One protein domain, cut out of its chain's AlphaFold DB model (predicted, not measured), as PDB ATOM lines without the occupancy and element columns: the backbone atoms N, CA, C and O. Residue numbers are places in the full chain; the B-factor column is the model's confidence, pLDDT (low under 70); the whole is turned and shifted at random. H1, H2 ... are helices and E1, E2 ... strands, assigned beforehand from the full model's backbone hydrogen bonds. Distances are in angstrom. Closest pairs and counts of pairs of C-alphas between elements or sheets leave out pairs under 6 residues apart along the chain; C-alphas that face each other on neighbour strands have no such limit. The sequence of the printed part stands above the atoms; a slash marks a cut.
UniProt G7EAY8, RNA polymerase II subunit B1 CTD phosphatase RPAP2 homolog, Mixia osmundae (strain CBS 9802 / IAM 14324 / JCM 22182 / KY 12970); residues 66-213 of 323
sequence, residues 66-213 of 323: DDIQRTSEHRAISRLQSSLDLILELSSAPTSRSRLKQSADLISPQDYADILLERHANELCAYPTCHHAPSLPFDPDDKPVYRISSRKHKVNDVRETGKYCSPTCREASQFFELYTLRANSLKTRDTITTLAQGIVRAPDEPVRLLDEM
ATOM      1  N   ASP A  66      27.129  24.352  44.742       88.75
ATOM      2  CA  ASP A  66      27.504  23.907  43.395       88.75
ATOM      3  C   ASP A  66      28.016  22.449  43.406       88.75
ATOM      4  O   ASP A  66      27.703  21.672  42.503       88.75
ATOM      5  N   ASP A  67      28.755  22.036  44.443       90.31
ATOM      6  CA  ASP A  67      29.207  20.648  44.625       90.31
ATOM      7  C   ASP A  67      28.047  19.679  44.933       90.31
ATOM      8  O   ASP A  67      27.934  18.605  44.332       90.31
ATOM      9  N   ILE A  68      27.107  20.081  45.796       87.44
ATOM     10  CA  ILE A  68      25.878  19.312  46.047       87.44
ATOM     11  C   ILE A  68      25.058  19.160  44.759       87.44
ATOM     12  O   ILE A  68      24.563  18.069  44.472       87.44
ATOM     13  N   GLN A  69      24.925  20.225  43.963       89.06
ATOM     14  CA  GLN A  69      24.206  20.162  42.692       89.06
ATOM     15  C   GLN A  69      24.881  19.185  41.733       89.06
ATOM     16  O   GLN A  69      24.231  18.231  41.306       89.06
ATOM     17  N   ARG A  70      26.190  19.317  41.500       91.50
ATOM     18  CA  ARG A  70      26.942  18.411  40.616       91.50
ATOM     19  C   ARG A  70      26.866  16.954  41.056       91.50
ATOM     20  O   ARG A  70      26.686  16.067  40.227       91.50
ATOM     21  N   THR A  71      26.977  16.679  42.354       87.06
ATOM     22  CA  THR A  71      26.856  15.305  42.867       87.06
ATOM     23  C   THR A  71      25.432  14.767  42.724       87.06
ATOM     24  O   THR A  71      25.257  13.586  42.417       87.06
ATOM     25  N   SER A  72      24.407  15.606  42.895       87.06
ATOM     26  CA  SER A  72      23.012  15.215  42.668       87.06
ATOM     27  C   SER A  72      22.718  14.934  41.190       87.06
ATOM     28  O   SER A  72      22.102  13.914  40.877       87.06
ATOM     29  N   GLU A  73      23.240  15.765  40.284       90.06
ATOM     30  CA  GLU A  73      23.139  15.604  38.833       90.06
ATOM     31  C   GLU A  73      23.861  14.341  38.377       90.06
ATOM     32  O   GLU A  73      23.278  13.515  37.680       90.06
ATOM     33  N   HIS A  74      25.093  14.120  38.845       90.25
ATOM     34  CA  HIS A  74      25.847  12.913  38.523       90.25
ATOM     35  C   HIS A  74      25.110  11.651  38.990       90.25
ATOM     36  O   HIS A  74      25.059  10.658  38.269       90.25
ATOM     37  N   ARG A  75      24.492  11.673  40.179       86.94
ATOM     38  CA  ARG A  75      23.668  10.551  40.660       86.94
ATOM     39  C   ARG A  75      22.424  10.346  39.799       86.94
ATOM     40  O   ARG A  75      22.064   9.199  39.545       86.94
ATOM     41  N   ALA A  76      21.768  11.421  39.363       84.06
ATOM     42  CA  ALA A  76      20.610  11.339  38.480       84.06
ATOM     43  C   ALA A  76      20.989  10.739  37.116       84.06
ATOM     44  O   ALA A  76      20.344   9.793  36.671       84.06
ATOM     45  N   ILE A  77      22.085  11.206  36.513       90.31
ATOM     46  CA  ILE A  77      22.610  10.687  35.245       90.31
ATOM     47  C   ILE A  77      22.974   9.205  35.378       90.31
ATOM     48  O   ILE A  77      22.509   8.397  34.578       90.31
ATOM     49  N   SER A  78      23.727   8.817  36.413       89.12
ATOM     50  CA  SER A  78      24.097   7.410  36.621       89.12
ATOM     51  C   SER A  78      22.880   6.500  36.807       89.12
ATOM     52  O   SER A  78      22.893   5.357  36.351       89.12
ATOM     53  N   ARG A  79      21.808   6.990  37.447       85.38
ATOM     54  CA  ARG A  79      20.547   6.241  37.572       85.38
ATOM     55  C   ARG A  79      19.853   6.057  36.226       85.38
ATOM     56  O   ARG A  79      19.419   4.947  35.941       85.38
ATOM     57  N   LEU A  80      19.773   7.110  35.411       88.44
ATOM     58  CA  LEU A  80      19.180   7.033  34.072       88.44
ATOM     59  C   LEU A  80      19.962   6.076  33.167       88.44
ATOM     60  O   LEU A  80      19.358   5.231  32.518       88.44
ATOM     61  N   GLN A  81      21.295   6.152  33.193       91.88
ATOM     62  CA  GLN A  81      22.165   5.223  32.466       91.88
ATOM     63  C   GLN A  81      21.926   3.774  32.906       91.88
ATOM     64  O   GLN A  81      21.676   2.915  32.071       91.88
ATOM     65  N   SER A  82      21.889   3.522  34.218       89.75
ATOM     66  CA  SER A  82      21.641   2.176  34.754       89.75
ATOM     67  C   SER A  82      20.257   1.631  34.381       89.75
ATOM     68  O   SER A  82      20.107   0.431  34.167       89.75
ATOM     69  N   SER A  83      19.237   2.496  34.336       89.00
ATOM     70  CA  SER A  83      17.883   2.122  33.917       89.00
ATOM     71  C   SER A  83      17.854   1.761  32.429       89.00
ATOM     72  O   SER A  83      17.359   0.693  32.074       89.00
ATOM     73  N   LEU A  84      18.475   2.582  31.577       92.38
ATOM     74  CA  LEU A  84      18.575   2.328  30.141       92.38
ATOM     75  C   LEU A  84      19.319   1.023  29.833       92.38
ATOM     76  O   LEU A  84      18.819   0.209  29.059       92.38
ATOM     77  N   ASP A  85      20.469   0.793  30.470       91.62
ATOM     78  CA  ASP A  85      21.246  -0.442  30.303       91.62
ATOM     79  C   ASP A  85      20.400  -1.676  30.632       91.62
ATOM     80  O   ASP A  85      20.443  -2.691  29.937       91.62
ATOM     81  N   LEU A  86      19.587  -1.575  31.682       91.12
ATOM     82  CA  LEU A  86      18.725  -2.653  32.128       91.12
ATOM     83  C   LEU A  86      17.511  -2.856  31.205       91.12
ATOM     84  O   LEU A  86      17.128  -4.000  30.971       91.12
ATOM     85  N   ILE A  87      16.941  -1.793  30.632       93.62
ATOM     86  CA  ILE A  87      15.909  -1.902  29.587       93.62
ATOM     87  C   ILE A  87      16.473  -2.647  28.374       93.62
ATOM     88  O   ILE A  87      15.883  -3.627  27.927       93.62
ATOM     89  N   LEU A  88      17.654  -2.253  27.892       93.31
ATOM     90  CA  LEU A  88      18.311  -2.907  26.758       93.31
ATOM     91  C   LEU A  88      18.619  -4.385  27.044       93.31
ATOM     92  O   LEU A  88      18.389  -5.246  26.190       93.31
ATOM     93  N   GLU A  89      19.101  -4.691  28.250       94.12
ATOM     94  CA  GLU A  89      19.365  -6.060  28.703       94.12
ATOM     95  C   GLU A  89      18.083  -6.909  28.699       94.12
ATOM     96  O   GLU A  89      18.065  -8.006  28.137       94.12
ATOM     97  N   LEU A  90      16.995  -6.396  29.284       95.44
ATOM     98  CA  LEU A  90      15.717  -7.105  29.356       95.44
ATOM     99  C   LEU A  90      15.036  -7.251  27.988       95.44
ATOM    100  O   LEU A  90      14.313  -8.228  27.793       95.44
ATOM    101  N   SER A  91      15.254  -6.327  27.049       95.50
ATOM    102  CA  SER A  91      14.614  -6.339  25.725       95.50
ATOM    103  C   SER A  91      15.282  -7.263  24.704       95.50
ATOM    104  O   SER A  91      14.611  -7.808  23.828       95.50
ATOM    105  N   SER A  92      16.598  -7.450  24.800       91.31
ATOM    106  CA  SER A  92      17.393  -8.120  23.758       91.31
ATOM    107  C   SER A  92      17.684  -9.591  24.044       91.31
ATOM    108  O   SER A  92      17.807 -10.393  23.118       91.31
ATOM    109  N   ALA A  93      17.792  -9.970  25.318       90.31
ATOM    110  CA  ALA A  93      18.162 -11.319  25.711       90.31
ATOM    111  C   ALA A  93      17.276 -11.826  26.851       90.31
ATOM    112  O   ALA A  93      16.743 -11.055  27.652       90.31
ATOM    113  N   PRO A  94      17.071 -13.142  26.961       93.25
ATOM    114  CA  PRO A  94      16.461 -13.701  28.153       93.25
ATOM    115  C   PRO A  94      17.359 -13.491  29.378       93.25
ATOM    116  O   PRO A  94      18.570 -13.714  29.323       93.25
ATOM    117  N   THR A  95      16.760 -13.102  30.498       94.25
ATOM    118  CA  THR A  95      17.485 -12.725  31.717       94.25
ATOM    119  C   THR A  95      17.188 -13.648  32.891       94.25
ATOM    120  O   THR A  95      16.204 -14.390  32.930       94.25
ATOM    121  N   SER A  96      18.070 -13.621  33.890       93.94
ATOM    122  CA  SER A  96      17.853 -14.380  35.121       93.94
ATOM    123  C   SER A  96      16.712 -13.783  35.953       93.94
ATOM    124  O   SER A  96      16.506 -12.570  35.996       93.94
ATOM    125  N   ARG A  97      16.010 -14.635  36.708       91.88
ATOM    126  CA  ARG A  97      14.962 -14.206  37.654       91.88
ATOM    127  C   ARG A  97      15.461 -13.165  38.654       91.88
ATOM    128  O   ARG A  97      14.771 -12.190  38.926       91.88
ATOM    129  N   SER A  98      16.669 -13.353  39.186       90.50
ATOM    130  CA  SER A  98      17.299 -12.398  40.102       90.50
ATOM    131  C   SER A  98      17.473 -11.027  39.462       90.50
ATOM    132  O   SER A  98      17.258 -10.015  40.125       90.50
ATOM    133  N   ARG A  99      17.816 -10.987  38.171       91.38
ATOM    134  CA  ARG A  99      17.979  -9.737  37.437       91.38
ATOM    135  C   ARG A  99      16.645  -9.033  37.221       91.38
ATOM    136  O   ARG A  99      16.548  -7.852  37.532       91.38
ATOM    137  N   LEU A 100      15.608  -9.770  36.811       93.75
ATOM    138  CA  LEU A 100      14.247  -9.235  36.685       93.75
ATOM    139  C   LEU A 100      13.736  -8.648  38.014       93.75
ATOM    140  O   LEU A 100      13.099  -7.603  38.035       93.75
ATOM    141  N   LYS A 101      14.065  -9.265  39.152       90.12
ATOM    142  CA  LYS A 101      13.708  -8.714  40.468       90.12
ATOM    143  C   LYS A 101      14.436  -7.415  40.800       90.12
ATOM    144  O   LYS A 101      13.805  -6.491  41.295       90.12
ATOM    145  N   GLN A 102      15.742  -7.338  40.540       88.12
ATOM    146  CA  GLN A 102      16.533  -6.114  40.759       88.12
ATOM    147  C   GLN A 102      16.048  -4.957  39.880       88.12
ATOM    148  O   GLN A 102      16.112  -3.794  40.266       88.12
ATOM    149  N   SER A 103      15.539  -5.303  38.702       90.25
ATOM    150  CA  SER A 103      14.953  -4.393  37.728       90.25
ATOM    151  C   SER A 103      13.759  -3.610  38.286       90.25
ATOM    152  O   SER A 103      13.563  -2.456  37.912       90.25
ATOM    153  N   ALA A 104      13.006  -4.198  39.220       89.06
ATOM    154  CA  ALA A 104      11.763  -3.652  39.756       89.06
ATOM    155  C   ALA A 104      11.866  -2.239  40.350       89.06
ATOM    156  O   ALA A 104      10.865  -1.523  40.391       89.06
ATOM    157  N   ASP A 105      13.038  -1.857  40.858       84.56
ATOM    158  CA  ASP A 105      13.263  -0.543  41.466       84.56
ATOM    159  C   ASP A 105      13.735   0.521  40.465       84.56
ATOM    160  O   ASP A 105      13.765   1.705  40.807       84.56
ATOM    161  N   LEU A 106      14.109   0.115  39.247       86.56
ATOM    162  CA  LEU A 106      14.711   0.977  38.225       86.56
ATOM    163  C   LEU A 106      13.828   1.198  36.995       86.56
ATOM    164  O   LEU A 106      14.106   2.131  36.240       86.56
ATOM    165  N   ILE A 107      12.805   0.366  36.790       89.62
ATOM    166  CA  ILE A 107      11.885   0.477  35.652       89.62
ATOM    167  C   ILE A 107      10.466   0.780  36.114       89.62
ATOM    168  O   ILE A 107       9.992   0.281  37.138       89.62
ATOM    169  N   SER A 108       9.774   1.594  35.329       89.50
ATOM    170  CA  SER A 108       8.355   1.866  35.490       89.50
ATOM    171  C   SER A 108       7.501   0.804  34.777       89.50
ATOM    172  O   SER A 108       7.996   0.053  33.932       89.50
ATOM    173  N   PRO A 109       6.189   0.730  35.074       90.94
ATOM    174  CA  PRO A 109       5.266  -0.095  34.295       90.94
ATOM    175  C   PRO A 109       5.246   0.253  32.799       90.94
ATOM    176  O   PRO A 109       4.997  -0.629  31.984       90.94
ATOM    177  N   GLN A 110       5.505   1.517  32.443       91.19
ATOM    178  CA  GLN A 110       5.571   1.954  31.050       91.19
ATOM    179  C   GLN A 110       6.825   1.403  30.366       91.19
ATOM    180  O   GLN A 110       6.698   0.751  29.336       91.19
ATOM    181  N   ASP A 111       7.996   1.544  30.996       92.94
ATOM    182  CA  ASP A 111       9.247   0.971  30.473       92.94
ATOM    183  C   ASP A 111       9.124  -0.548  30.293       92.94
ATOM    184  O   ASP A 111       9.629  -1.125  29.336       92.94
ATOM    185  N   TYR A 112       8.418  -1.220  31.209       95.88
ATOM    186  CA  TYR A 112       8.156  -2.648  31.087       95.88
ATOM    187  C   TYR A 112       7.270  -2.984  29.891       95.88
ATOM    188  O   TYR A 112       7.550  -3.963  29.209       95.88
ATOM    189  N   ALA A 113       6.235  -2.192  29.600       94.75
ATOM    190  CA  ALA A 113       5.409  -2.394  28.411       94.75
ATOM    191  C   ALA A 113       6.240  -2.285  27.122       94.75
ATOM    192  O   ALA A 113       6.095  -3.138  26.242       94.75
ATOM    193  N   ASP A 114       7.155  -1.317  27.062       94.69
ATOM    194  CA  ASP A 114       8.088  -1.158  25.944       94.69
ATOM    195  C   ASP A 114       9.041  -2.360  25.852       94.69
ATOM    196  O   ASP A 114       9.198  -2.938  24.783       94.69
ATOM    197  N   ILE A 115       9.577  -2.848  26.980       96.56
ATOM    198  CA  ILE A 115      10.373  -4.089  27.018       96.56
ATOM    199  C   ILE A 115       9.586  -5.270  26.433       96.56
ATOM    200  O   ILE A 115      10.124  -6.035  25.636       96.56
ATOM    201  N   LEU A 116       8.316  -5.452  26.814       96.75
ATOM    202  CA  LEU A 116       7.489  -6.545  26.290       96.75
ATOM    203  C   LEU A 116       7.326  -6.457  24.766       96.75
ATOM    204  O   LEU A 116       7.327  -7.496  24.100       96.75
ATOM    205  N   LEU A 117       7.165  -5.241  24.241       95.25
ATOM    206  CA  LEU A 117       7.015  -4.969  22.815       95.25
ATOM    207  C   LEU A 117       8.321  -5.229  22.056       95.25
ATOM    208  O   LEU A 117       8.321  -6.005  21.105       95.25
ATOM    209  N   GLU A 118       9.433  -4.661  22.520       96.62
ATOM    210  CA  GLU A 118      10.761  -4.835  21.922       96.62
ATOM    211  C   GLU A 118      11.191  -6.307  21.915       96.62
ATOM    212  O   GLU A 118      11.709  -6.817  20.923       96.62
ATOM    213  N   ARG A 119      10.912  -7.050  22.994       97.44
ATOM    214  CA  ARG A 119      11.153  -8.501  23.021       97.44
ATOM    215  C   ARG A 119      10.350  -9.236  21.958       97.44
ATOM    216  O   ARG A 119      10.885 -10.138  21.318       97.44
ATOM    217  N   HIS A 120       9.076  -8.883  21.794       96.62
ATOM    218  CA  HIS A 120       8.224  -9.507  20.787       96.62
ATOM    219  C   HIS A 120       8.729  -9.191  19.378       96.62
ATOM    220  O   HIS A 120       8.826 -10.111  18.567       96.62
ATOM    221  N   ALA A 121       9.136  -7.943  19.128       95.31
ATOM    222  CA  ALA A 121       9.775  -7.518  17.883       95.31
ATOM    223  C   ALA A 121      11.064  -8.300  17.578       95.31
ATOM    224  O   ALA A 121      11.323  -8.629  16.424       95.31
ATOM    225  N   ASN A 122      11.815  -8.692  18.611       95.44
ATOM    226  CA  ASN A 122      12.986  -9.569  18.508       95.44
ATOM    227  C   ASN A 122      12.648 -11.074  18.410       95.44
ATOM    228  O   ASN A 122      13.522 -11.912  18.623       95.44
ATOM    229  N   GLU A 123      11.388 -11.434  18.143       95.44
ATOM    230  CA  GLU A 123      10.899 -12.821  18.067       95.44
ATOM    231  C   GLU A 123      11.130 -13.639  19.352       95.44
ATOM    232  O   GLU A 123      11.180 -14.874  19.343       95.44
ATOM    233  N   LEU A 124      11.222 -12.961  20.498       96.88
ATOM    234  CA  LEU A 124      11.313 -13.582  21.813       96.88
ATOM    235  C   LEU A 124       9.964 -13.521  22.524       96.88
ATOM    236  O   LEU A 124       9.167 -12.597  22.360       96.88
ATOM    237  N   CYS A 125       9.704 -14.507  23.382       97.88
ATOM    238  CA  CYS A 125       8.592 -14.408  24.311       97.88
ATOM    239  C   CYS A 125       8.752 -13.133  25.149       97.88
ATOM    240  O   CYS A 125       9.795 -12.905  25.773       97.88
ATOM    241  N   ALA A 126       7.678 -12.348  25.215       97.31
ATOM    242  CA  ALA A 126       7.661 -11.066  25.902       97.31
ATOM    243  C   ALA A 126       8.021 -11.172  27.395       97.31
ATOM    244  O   ALA A 126       8.510 -10.214  27.971       97.31
ATOM    245  N   TYR A 127       7.854 -12.330  28.045       97.38
ATOM    246  CA  TYR A 127       8.291 -12.480  29.435       97.38
ATOM    247  C   TYR A 127       9.834 -12.530  29.537       97.38
ATOM    248  O   TYR A 127      10.426 -13.459  28.976       97.38
ATOM    249  N   PRO A 128      10.505 -11.612  30.271       96.69
ATOM    250  CA  PRO A 128      11.961 -11.439  30.180       96.69
ATOM    251  C   PRO A 128      12.823 -12.644  30.547       96.69
ATOM    252  O   PRO A 128      13.938 -12.766  30.051       96.69
ATOM    253  N   THR A 129      12.337 -13.558  31.389       96.00
ATOM    254  CA  THR A 129      13.106 -14.758  31.766       96.00
ATOM    255  C   THR A 129      12.885 -15.935  30.819       96.00
ATOM    256  O   THR A 129      13.392 -17.029  31.059       96.00
ATOM    257  N   CYS A 130      12.050 -15.768  29.793       96.56
ATOM    258  CA  CYS A 130      11.718 -16.822  28.850       96.56
ATOM    259  C   CYS A 130      12.634 -16.756  27.624       96.56
ATOM    260  O   CYS A 130      12.835 -15.691  27.046       96.56
ATOM    261  N   HIS A 131      13.145 -17.915  27.208       95.94
ATOM    262  CA  HIS A 131      13.985 -18.071  26.016       95.94
ATOM    263  C   HIS A 131      13.212 -18.590  24.793       95.94
ATOM    264  O   HIS A 131      13.794 -18.767  23.729       95.94
ATOM    265  N   HIS A 132      11.922 -18.903  24.947       96.75
ATOM    266  CA  HIS A 132      11.110 -19.472  23.871       96.75
ATOM    267  C   HIS A 132      10.625 -18.389  22.905       96.75
ATOM    268  O   HIS A 132      10.457 -17.236  23.303       96.75
ATOM    269  N   ALA A 133      10.314 -18.796  21.676       97.06
ATOM    270  CA  ALA A 133       9.622 -17.958  20.706       97.06
ATOM    271  C   ALA A 133       8.180 -17.633  21.165       97.06
ATOM    272  O   ALA A 133       7.566 -18.435  21.887       97.06
ATOM    273  N   PRO A 134       7.626 -16.471  20.783       97.19
ATOM    274  CA  PRO A 134       6.231 -16.120  21.026       97.19
ATOM    275  C   PRO A 134       5.289 -17.043  20.237       97.19
ATOM    276  O   PRO A 134       5.689 -17.712  19.287       97.19
ATOM    277  N   SER A 135       4.014 -17.092  20.630       96.38
ATOM    278  CA  SER A 135       3.014 -17.911  19.925       96.38
ATOM    279  C   SER A 135       2.633 -17.331  18.562       96.38
ATOM    280  O   SER A 135       2.179 -18.070  17.692       96.38
ATOM    281  N   LEU A 136       2.773 -16.012  18.396       94.56
ATOM    282  CA  LEU A 136       2.559 -15.297  17.142       94.56
ATOM    283  C   LEU A 136       3.795 -14.458  16.796       94.56
ATOM    284  O   LEU A 136       4.382 -13.869  17.708       94.56
ATOM    285  N   PRO A 137       4.169 -14.364  15.508       93.81
ATOM    286  CA  PRO A 137       5.221 -13.455  15.069       93.81
ATOM    287  C   PRO A 137       4.825 -11.999  15.337       93.81
ATOM    288  O   PRO A 137       3.642 -11.685  15.507       93.81
ATOM    289  N   PHE A 138       5.828 -11.130  15.417       93.75
ATOM    290  CA  PHE A 138       5.610  -9.695  15.501       93.75
ATOM    291  C   PHE A 138       5.286  -9.126  14.121       93.75
ATOM    292  O   PHE A 138       5.882  -9.523  13.121       93.75
ATOM    293  N   ASP A 139       4.352  -8.188  14.093       92.50
ATOM    294  CA  ASP A 139       3.966  -7.446  12.902       92.50
ATOM    295  C   ASP A 139       3.560  -6.034  13.363       92.50
ATOM    296  O   ASP A 139       2.682  -5.901  14.226       92.50
ATOM    297  N   PRO A 140       4.227  -4.981  12.865       87.25
ATOM    298  CA  PRO A 140       3.948  -3.605  13.264       87.25
ATOM    299  C   PRO A 140       2.634  -3.053  12.688       87.25
ATOM    300  O   PRO A 140       2.085  -2.110  13.256       87.25
ATOM    301  N   ASP A 141       2.117  -3.628  11.598       88.50
ATOM    302  CA  ASP A 141       0.899  -3.167  10.915       88.50
ATOM    303  C   ASP A 141      -0.356  -3.916  11.391       88.50
ATOM    304  O   ASP A 141      -1.479  -3.693  10.912       88.50
ATOM    305  N   ASP A 142      -0.180  -4.821  12.353       83.94
ATOM    306  CA  ASP A 142      -1.226  -5.726  12.765       83.94
ATOM    307  C   ASP A 142      -2.316  -5.047  13.591       83.94
ATOM    308  O   ASP A 142      -2.105  -4.460  14.655       83.94
ATOM    309  N   LYS A 143      -3.550  -5.203  13.115       87.81
ATOM    310  CA  LYS A 143      -4.735  -4.722  13.822       87.81
ATOM    311  C   LYS A 143      -5.040  -5.642  15.011       87.81
ATOM    312  O   LYS A 143      -4.861  -6.860  14.905       87.81
ATOM    313  N   PRO A 144      -5.558  -5.101  16.129       87.25
ATOM    314  CA  PRO A 144      -5.957  -5.920  17.267       87.25
ATOM    315  C   PRO A 144      -7.057  -6.904  16.850       87.25
ATOM    316  O   PRO A 144      -8.036  -6.530  16.199       87.25
ATOM    317  N   VAL A 145      -6.901  -8.175  17.229       91.50
ATOM    318  CA  VAL A 145      -7.840  -9.251  16.869       91.50
ATOM    319  C   VAL A 145      -8.518  -9.743  18.132       91.50
ATOM    320  O   VAL A 145      -7.925 -10.458  18.936       91.50
ATOM    321  N   TYR A 146      -9.787  -9.400  18.314       93.94
ATOM    322  CA  TYR A 146     -10.513  -9.744  19.530       93.94
ATOM    323  C   TYR A 146     -11.211 -11.104  19.433       93.94
ATOM    324  O   TYR A 146     -11.922 -11.403  18.477       93.94
ATOM    325  N   ARG A 147     -11.061 -11.922  20.478       92.94
ATOM    326  CA  ARG A 147     -11.754 -13.202  20.654       92.94
ATOM    327  C   ARG A 147     -12.555 -13.215  21.949       92.94
ATOM    328  O   ARG A 147     -12.002 -13.092  23.045       92.94
ATOM    329  N   ILE A 148     -13.854 -13.467  21.829       94.50
ATOM    330  CA  ILE A 148     -14.757 -13.631  22.971       94.50
ATOM    331  C   ILE A 148     -14.620 -15.058  23.513       94.50
ATOM    332  O   ILE A 148     -14.808 -16.040  22.795       94.50
ATOM    333  N   SER A 149     -14.280 -15.188  24.793       89.56
ATOM    334  CA  SER A 149     -14.322 -16.464  25.504       89.56
ATOM    335  C   SER A 149     -15.615 -16.567  26.300       89.56
ATOM    336  O   SER A 149     -15.718 -15.986  27.381       89.56
ATOM    337  N   SER A 150     -16.569 -17.367  25.823       93.12
ATOM    338  CA  SER A 150     -17.825 -17.620  26.544       93.12
ATOM    339  C   SER A 150     -17.613 -18.360  27.868       93.12
ATOM    340  O   SER A 150     -18.427 -18.251  28.764       93.12
ATOM    341  N   ARG A 151     -16.496 -19.080  28.047       92.19
ATOM    342  CA  ARG A 151     -16.193 -19.771  29.315       92.19
ATOM    343  C   ARG A 151     -15.789 -18.811  30.436       92.19
ATOM    344  O   ARG A 151     -16.076 -19.075  31.595       92.19
ATOM    345  N   LYS A 152     -15.051 -17.752  30.099       89.50
ATOM    346  CA  LYS A 152     -14.537 -16.765  31.065       89.50
ATOM    347  C   LYS A 152     -15.289 -15.433  31.000       89.50
ATOM    348  O   LYS A 152     -14.882 -14.500  31.679       89.50
ATOM    349  N   HIS A 153     -16.306 -15.337  30.138       92.50
ATOM    350  CA  HIS A 153     -17.007 -14.099  29.783       92.50
ATOM    351  C   HIS A 153     -16.039 -12.921  29.559       92.50
ATOM    352  O   HIS A 153     -16.250 -11.821  30.057       92.50
ATOM    353  N   LYS A 154     -14.932 -13.172  28.841       92.38
ATOM    354  CA  LYS A 154     -13.857 -12.193  28.625       92.38
ATOM    355  C   LYS A 154     -13.519 -12.067  27.146       92.38
ATOM    356  O   LYS A 154     -13.328 -13.077  26.466       92.38
ATOM    357  N   VAL A 155     -13.395 -10.828  26.683       92.12
ATOM    358  CA  VAL A 155     -12.807 -10.493  25.385       92.12
ATOM    359  C   VAL A 155     -11.291 -10.477  25.549       92.12
ATOM    360  O   VAL A 155     -10.767  -9.803  26.434       92.12
ATOM    361  N   ASN A 156     -10.586 -11.270  24.749       89.56
ATOM    362  CA  ASN A 156      -9.128 -11.289  24.731       89.56
ATOM    363  C   ASN A 156      -8.659 -10.733  23.397       89.56
ATOM    364  O   ASN A 156      -9.171 -11.153  22.364       89.56
ATOM    365  N   ASP A 157      -7.670  -9.854  23.423       93.31
ATOM    366  CA  ASP A 157      -6.917  -9.543  22.220       93.31
ATOM    367  C   ASP A 157      -5.927 -10.685  21.954       93.31
ATOM    368  O   ASP A 157      -5.057 -10.994  22.769       93.31
ATOM    369  N   VAL A 158      -6.117 -11.371  20.831       91.75
ATOM    370  CA  VAL A 158      -5.312 -12.513  20.408       91.75
ATOM    371  C   VAL A 158      -3.863 -12.090  20.194       91.75
ATOM    372  O   VAL A 158      -2.973 -12.841  20.597       91.75
ATOM    373  N   ARG A 159      -3.615 -10.889  19.654       91.44
ATOM    374  CA  ARG A 159      -2.264 -10.357  19.415       91.44
ATOM    375  C   ARG A 159      -1.536 -10.120  20.730       91.44
ATOM    376  O   ARG A 159      -0.445 -10.645  20.936       91.44
ATOM    377  N   GLU A 160      -2.218  -9.480  21.673       91.81
ATOM    378  CA  GLU A 160      -1.696  -9.235  23.019       91.81
ATOM    379  C   GLU A 160      -1.395 -10.534  23.779       91.81
ATOM    380  O   GLU A 160      -0.462 -10.610  24.577       91.81
ATOM    381  N   THR A 161      -2.156 -11.603  23.529       92.38
ATOM    382  CA  THR A 161      -1.829 -12.925  24.086       92.38
ATOM    383  C   THR A 161      -0.743 -13.665  23.312       92.38
ATOM    384  O   THR A 161      -0.057 -14.506  23.893       92.38
ATOM    385  N   GLY A 162      -0.580 -13.353  22.027       93.75
ATOM    386  CA  GLY A 162       0.330 -14.014  21.099       93.75
ATOM    387  C   GLY A 162       1.800 -13.686  21.324       93.75
ATOM    388  O   GLY A 162       2.644 -14.522  21.016       93.75
ATOM    389  N   LYS A 163       2.110 -12.545  21.954       96.12
ATOM    390  CA  LYS A 163       3.484 -12.164  22.331       96.12
ATOM    391  C   LYS A 163       4.128 -13.070  23.391       96.12
ATOM    392  O   LYS A 163       5.316 -12.962  23.691       96.12
ATOM    393  N   TYR A 164       3.362 -13.992  23.974       97.81
ATOM    394  CA  TYR A 164       3.855 -14.979  24.933       97.81
ATOM    395  C   TYR A 164       3.883 -16.379  24.324       97.81
ATOM    396  O   TYR A 164       3.027 -16.728  23.517       97.81
ATOM    397  N   CYS A 165       4.823 -17.221  24.757       96.88
ATOM    398  CA  CYS A 165       4.869 -18.630  24.350       96.88
ATOM    399  C   CYS A 165       3.779 -19.487  25.021       96.88
ATOM    400  O   CYS A 165       3.489 -20.597  24.587       96.88
ATOM    401  N   SER A 166       3.215 -19.008  26.134       96.25
ATOM    402  CA  SER A 166       2.297 -19.776  26.975       96.25
ATOM    403  C   SER A 166       1.451 -18.867  27.878       96.25
ATOM    404  O   SER A 166       1.864 -17.746  28.203       96.25
ATOM    405  N   PRO A 167       0.276 -19.341  28.343       93.00
ATOM    406  CA  PRO A 167      -0.545 -18.595  29.295       93.00
ATOM    407  C   PRO A 167       0.169 -18.362  30.632       93.00
ATOM    408  O   PRO A 167      -0.070 -17.334  31.257       93.00
ATOM    409  N   THR A 168       1.069 -19.261  31.042       95.12
ATOM    410  CA  THR A 168       1.853 -19.122  32.276       95.12
ATOM    411  C   THR A 168       2.841 -17.961  32.186       95.12
ATOM    412  O   THR A 168       2.915 -17.165  33.116       95.12
ATOM    413  N   CYS A 169       3.547 -17.791  31.060       96.25
ATOM    414  CA  CYS A 169       4.418 -16.628  30.847       96.25
ATOM    415  C   CYS A 169       3.633 -15.313  30.820       96.25
ATOM    416  O   CYS A 169       4.090 -14.319  31.381       96.25
ATOM    417  N   ARG A 170       2.437 -15.311  30.219       95.31
ATOM    418  CA  ARG A 170       1.548 -14.143  30.238       95.31
ATOM    419  C   ARG A 170       1.130 -13.786  31.664       95.31
ATOM    420  O   ARG A 170       1.223 -12.628  32.054       95.31
ATOM    421  N   GLU A 171       0.685 -14.770  32.439       93.25
ATOM    422  CA  GLU A 171       0.255 -14.568  33.828       93.25
ATOM    423  C   GLU A 171       1.422 -14.128  34.721       93.25
ATOM    424  O   GLU A 171       1.263 -13.195  35.503       93.25
ATOM    425  N   ALA A 172       2.614 -14.709  34.556       94.38
ATOM    426  CA  ALA A 172       3.816 -14.302  35.286       94.38
ATOM    427  C   ALA A 172       4.256 -12.870  34.939       94.38
ATOM    428  O   ALA A 172       4.604 -12.095  35.830       94.38
ATOM    429  N   SER A 173       4.194 -12.496  33.658       94.94
ATOM    430  CA  SER A 173       4.482 -11.133  33.206       94.94
ATOM    431  C   SER A 173       3.479 -10.127  33.763       94.94
ATOM    432  O   SER A 173       3.875  -9.082  34.271       94.94
ATOM    433  N   GLN A 174       2.184 -10.447  33.695       92.38
ATOM    434  CA  GLN A 174       1.125  -9.600  34.236       92.38
ATOM    435  C   GLN A 174       1.261  -9.452  35.756       92.38
ATOM    436  O   GLN A 174       1.059  -8.367  36.297       92.38
ATOM    437  N   PHE A 175       1.633 -10.530  36.448       91.56
ATOM    438  CA  PHE A 175       1.889 -10.492  37.879       91.56
ATOM    439  C   PHE A 175       3.034  -9.528  38.216       91.56
ATOM    440  O   PHE A 175       2.893  -8.684  39.101       91.56
ATOM    441  N   PHE A 176       4.149  -9.608  37.487       91.88
ATOM    442  CA  PHE A 176       5.279  -8.706  37.686       91.88
ATOM    443  C   PHE A 176       4.885  -7.238  37.449       91.88
ATOM    444  O   PHE A 176       5.117  -6.389  38.307       91.88
ATOM    445  N   GLU A 177       4.198  -6.935  36.348       90.75
ATOM    446  CA  GLU A 177       3.755  -5.569  36.054       90.75
ATOM    447  C   GLU A 177       2.826  -5.003  37.146       90.75
ATOM    448  O   GLU A 177       3.045  -3.901  37.655       90.75
ATOM    449  N   LEU A 178       1.799  -5.764  37.539       85.88
ATOM    450  CA  LEU A 178       0.771  -5.297  38.472       85.88
ATOM    451  C   LEU A 178       1.261  -5.247  39.921       85.88
ATOM    452  O   LEU A 178       1.076  -4.237  40.594       85.88
ATOM    453  N   TYR A 179       1.874  -6.321  40.411       80.44
ATOM    454  CA  TYR A 179       2.194  -6.458  41.834       80.44
ATOM    455  C   TYR A 179       3.594  -5.963  42.181       80.44
ATOM    456  O   TYR A 179       3.842  -5.571  43.320       80.44
ATOM    457  N   THR A 180       4.517  -5.956  41.216       82.31
ATOM    458  CA  THR A 180       5.891  -5.505  41.463       82.31
ATOM    459  C   THR A 180       6.086  -4.056  41.033       82.31
ATOM    460  O   THR A 180       6.470  -3.223  41.857       82.31
ATOM    461  N   LEU A 181       5.783  -3.726  39.773       84.94
ATOM    462  CA  LEU A 181       6.103  -2.408  39.215       84.94
ATOM    463  C   LEU A 181       5.099  -1.327  39.618       84.94
ATOM    464  O   LEU A 181       5.496  -0.253  40.070       84.94
ATOM    465  N   ARG A 182       3.789  -1.588  39.509       74.31
ATOM    466  CA  ARG A 182       2.776  -0.587  39.903       74.31
ATOM    467  C   ARG A 182       2.786  -0.315  41.407       74.31
ATOM    468  O   ARG A 182       2.629   0.836  41.799       74.31
ATOM    469  N   ALA A 183       3.079  -1.319  42.236       63.44
ATOM    470  CA  ALA A 183       3.303  -1.120  43.669       63.44
ATOM    471  C   ALA A 183       4.491  -0.178  43.953       63.44
ATOM    472  O   ALA A 183       4.414   0.667  44.841       63.44
ATOM    473  N   ASN A 184       5.568  -0.276  43.165       61.03
ATOM    474  CA  ASN A 184       6.738   0.596  43.282       61.03
ATOM    475  C   ASN A 184       6.510   2.014  42.731       61.03
ATOM    476  O   ASN A 184       7.132   2.955  43.220       61.03
ATOM    477  N   SER A 185       5.627   2.180  41.744       60.81
ATOM    478  CA  SER A 185       5.291   3.484  41.152       60.81
ATOM    479  C   SER A 185       4.461   4.371  42.098       60.81
ATOM    480  O   SER A 185       4.588   5.593  42.092       60.81
ATOM    481  N   LEU A 186       3.692   3.773  43.016       53.25
ATOM    482  CA  LEU A 186       2.885   4.485  44.023       53.25
ATOM    483  C   LEU A 186       3.702   5.073  45.196       53.25
ATOM    484  O   LEU A 186       3.133   5.469  46.215       53.25
ATOM    485  N   LYS A 187       5.031   5.192  45.070       55.72
ATOM    486  CA  LYS A 187       5.915   5.811  46.080       55.72
ATOM    487  C   LYS A 187       5.658   7.322  46.291       55.72
ATOM    488  O   LYS A 187       6.290   7.927  47.156       55.72
ATOM    489  N   THR A 188       4.703   7.938  45.587       49.03
ATOM    490  CA  THR A 188       4.192   9.292  45.875       49.03
ATOM    491  C   THR A 188       2.818   9.285  46.562       49.03
ATOM    492  O   THR A 188       1.804   8.963  45.957       49.03
ATOM    493  N   ARG A 189       2.838   9.714  47.835       45.81
ATOM    494  CA  ARG A 189       1.790  10.281  48.721       45.81
ATOM    495  C   ARG A 189       0.438   9.582  48.960       45.81
ATOM    496  O   ARG A 189      -0.125   9.879  50.007       45.81
ATOM    497  N   ASP A 190      -0.014   8.617  48.165       47.44
ATOM    498  CA  ASP A 190      -1.336   7.976  48.377       47.44
ATOM    499  C   ASP A 190      -1.237   6.500  48.808       47.44
ATOM    500  O   ASP A 190      -2.010   5.622  48.411       47.44
ATOM    501  N   THR A 191      -0.257   6.202  49.661       51.22
ATOM    502  CA  THR A 191       0.013   4.844  50.156       51.22
ATOM    503  C   THR A 191      -1.053   4.333  51.132       51.22
ATOM    504  O   THR A 191      -1.280   3.130  51.205       51.22
ATOM    505  N   ILE A 192      -1.768   5.210  51.846       51.72
ATOM    506  CA  ILE A 192      -2.667   4.804  52.944       51.72
ATOM    507  C   ILE A 192      -3.969   4.159  52.432       51.72
ATOM    508  O   ILE A 192      -4.427   3.173  53.003       51.72
ATOM    509  N   THR A 193      -4.544   4.651  51.333       47.41
ATOM    510  CA  THR A 193      -5.837   4.151  50.820       47.41
ATOM    511  C   THR A 193      -5.689   2.832  50.052       47.41
ATOM    512  O   THR A 193      -6.588   1.994  50.071       47.41
ATOM    513  N   THR A 194      -4.535   2.613  49.417       48.88
ATOM    514  CA  THR A 194      -4.288   1.453  48.542       48.88
ATOM    515  C   THR A 194      -3.788   0.220  49.312       48.88
ATOM    516  O   THR A 194      -4.053  -0.915  48.913       48.88
ATOM    517  N   LEU A 195      -3.136   0.417  50.468       51.28
ATOM    518  CA  LEU A 195      -2.741  -0.666  51.383       51.28
ATOM    519  C   LEU A 195      -3.951  -1.448  51.926       51.28
ATOM    520  O   LEU A 195      -3.858  -2.656  52.134       51.28
ATOM    521  N   ALA A 196      -5.107  -0.795  52.084       46.19
ATOM    522  CA  ALA A 196      -6.331  -1.418  52.590       46.19
ATOM    523  C   ALA A 196      -6.949  -2.463  51.635       46.19
ATOM    524  O   ALA A 196      -7.801  -3.241  52.056       46.19
ATOM    525  N   GLN A 197      -6.525  -2.508  50.364       51.84
ATOM    526  CA  GLN A 197      -7.057  -3.434  49.353       51.84
ATOM    527  C   GLN A 197      -6.157  -4.656  49.094       51.84
ATOM    528  O   GLN A 197      -6.530  -5.524  48.310       51.84
ATOM    529  N   GLY A 198      -4.978  -4.750  49.727       51.16
ATOM    530  CA  GLY A 198      -4.058  -5.885  49.542       51.16
ATOM    531  C   GLY A 198      -3.413  -5.975  48.149       51.16
ATOM    532  O   GLY A 198      -2.919  -7.032  47.768       51.16
ATOM    533  N   ILE A 199      -3.430  -4.884  47.377       51.31
ATOM    534  CA  ILE A 199      -2.911  -4.821  45.995       51.31
ATOM    535  C   ILE A 199      -1.432  -4.384  45.959       51.31
ATOM    536  O   ILE A 199      -0.749  -4.576  44.956       51.31
ATOM    537  N   VAL A 200      -0.910  -3.818  47.053       50.88
ATOM    538  CA  VAL A 200       0.392  -3.131  47.079       50.88
ATOM    539  C   VAL A 200       1.380  -3.836  48.006       50.88
ATOM    540  O   VAL A 200       1.070  -4.111  49.164       50.88
ATOM    541  N   ARG A 201       2.589  -4.084  47.485       57.41
ATOM    542  CA  ARG A 201       3.752  -4.598  48.220       57.41
ATOM    543  C   ARG A 201       4.241  -3.568  49.247       57.41
ATOM    544  O   ARG A 201       4.370  -2.390  48.912       57.41
ATOM    545  N   ALA A 202       4.572  -3.999  50.465       57.16
ATOM    546  CA  ALA A 202       5.291  -3.136  51.403       57.16
ATOM    547  C   ALA A 202       6.684  -2.781  50.833       57.16
ATOM    548  O   ALA A 202       7.304  -3.628  50.185       57.16
ATOM    549  N   PRO A 203       7.210  -1.562  51.059       56.28
ATOM    550  CA  PRO A 203       8.490  -1.135  50.483       56.28
ATOM    551  C   PRO A 203       9.663  -2.073  50.820       56.28
ATOM    552  O   PRO A 203      10.558  -2.219  49.989       56.28
ATOM    553  N   ASP A 204       9.603  -2.769  51.960       60.78
ATOM    554  CA  ASP A 204      10.665  -3.651  52.467       60.78
ATOM    555  C   ASP A 204      10.436  -5.150  52.178       60.78
ATOM    556  O   ASP A 204      11.237  -5.998  52.573       60.78
ATOM    557  N   GLU A 205       9.343  -5.515  51.500       65.56
ATOM    558  CA  GLU A 205       9.078  -6.912  51.147       65.56
ATOM    559  C   GLU A 205       9.837  -7.300  49.862       65.56
ATOM    560  O   GLU A 205       9.812  -6.542  48.882       65.56
ATOM    561  N   PRO A 206      10.508  -8.472  49.820       67.69
ATOM    562  CA  PRO A 206      11.236  -8.906  48.636       67.69
ATOM    563  C   PRO A 206      10.295  -9.125  47.449       67.69
ATOM    564  O   PRO A 206       9.210  -9.693  47.584       67.69
ATOM    565  N   VAL A 207      10.751  -8.739  46.257       77.12
ATOM    566  CA  VAL A 207      10.046  -9.026  45.004       77.12
ATOM    567  C   VAL A 207       9.923 -10.538  44.819       77.12
ATOM    568  O   VAL A 207      10.927 -11.259  44.747       77.12
ATOM    569  N   ARG A 208       8.682 -11.013  44.718       79.69
ATOM    570  CA  ARG A 208       8.347 -12.401  44.391       79.69
ATOM    571  C   ARG A 208       7.928 -12.491  42.933       79.69
ATOM    572  O   ARG A 208       7.254 -11.600  42.428       79.69
ATOM    573  N   LEU A 209       8.323 -13.565  42.263       83.31
ATOM    574  CA  LEU A 209       7.765 -13.924  40.959       83.31
ATOM    575  C   LEU A 209       6.601 -14.904  41.151       83.31
ATOM    576  O   LEU A 209       6.505 -15.564  42.187       83.31
ATOM    577  N   LEU A 210       5.698 -14.986  40.171       81.50
ATOM    578  CA  LEU A 210       4.475 -15.793  40.288       81.50
ATOM    579  C   LEU A 210       4.770 -17.276  40.587       81.50
ATOM    580  O   LEU A 210       4.042 -17.917  41.339       81.50
ATOM    581  N   ASP A 211       5.857 -17.813  40.039       74.25
ATOM    582  CA  ASP A 211       6.322 -19.184  40.262       74.25
ATOM    583  C   ASP A 211       6.871 -19.430  41.680       74.25
ATOM    584  O   ASP A 211       6.912 -20.570  42.136       74.25
ATOM    585  N   GLU A 212       7.217 -18.376  42.419       77.81
ATOM    586  CA  GLU A 212       7.695 -18.447  43.807       77.81
ATOM    587  C   GLU A 212       6.568 -18.331  44.839       77.81
ATOM    588  O   GLU A 212       6.791 -18.526  46.034       77.81
ATOM    589  N   MET A 213       5.352 -18.002  44.396       63.31
ATOM    590  CA  MET A 213       4.164 -17.945  45.249       63.31
ATOM    591  C   MET A 213       3.516 -19.315  45.478       63.31
ATOM    592  O   MET A 213       2.465 -19.396  46.117       63.31
TER     593      MET A 213
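What this domain is: This is residues 66 to 213 of the 323 residues of the protein "RNA polymerase II subunit B1 CTD phosphatase RPAP2 homolog" of Mixia osmundae (strain CBS 9802 / IAM 14324 / JCM 22182 / KY 12970) (UniProt G7EAY8). Look first for the long helix H1, whose residues 66 to 78 stick out as an arm while its last residues pack on H3; H3 and H5 run opposite ways at the core, and the small hairpin E1-E2 lies at the end of the domain away from the arm. Beyond the end of H5, a loop with H6 folds back until H7 packs on H5. The 148 printed residues hold, in order, H1 H2 H3 E1 E2 H4 H5 H6 H7, mostly helix, with one antiparallel sheet, E1 - E2. The whole is only just compact, close to loose, with a radius of gyration of the C-alphas of 17.5 A and spans of 60 by 38 by 28 A.

Where its parts are: Find C-alpha 66 at (27.504, 23.907, 43.395); from there H1, residues 66 to 92, runs 38.9 A. Next come H2, 97 to 103, and H3, 109 to 121, 18.6 A. E1 is 146 to 149, E2 154 to 157, H4 158 to 162. H5, 167 to 185, runs 25.7 A. H6 is 191 to 195, and H7, 210 to 213, ends at C-alpha 213 (4.164, -17.945, 45.249).

How they stand to each other: H1 touches H3 with residues 87 to 92 alone, closest at the C-alphas of Ser 91 and Arg 119, 4.9 A. H2 is near H5. H3 and H5 touch at a shallow tilt of 31 degrees, with the C-alphas of Pro 109 and Leu 181 closest, 5.5 A. In the hairpin E1 and E2, N 147 and O 156 are 2.8 A apart, within hydrogen-bond range. H4 is close to but not clearly touching H5. H7 touches H5, with the C-alphas of Ala 172 and Leu 210 closest, 5.3 A. H6 touches no helix. Every O i to N i+4 pair is within range in H1, H2, H3, H4 and H6, and 13 of 15 in H5; H7 is too short for one.

The domain as a whole: The C-alphas of Asp 66 and Ser 150 are farthest apart, 63.7 A. The printed part has no cut; the links H3 to E1 and H6 to H7 are long. Look for pLDDT under 70 at residues 183 to 206 and 213.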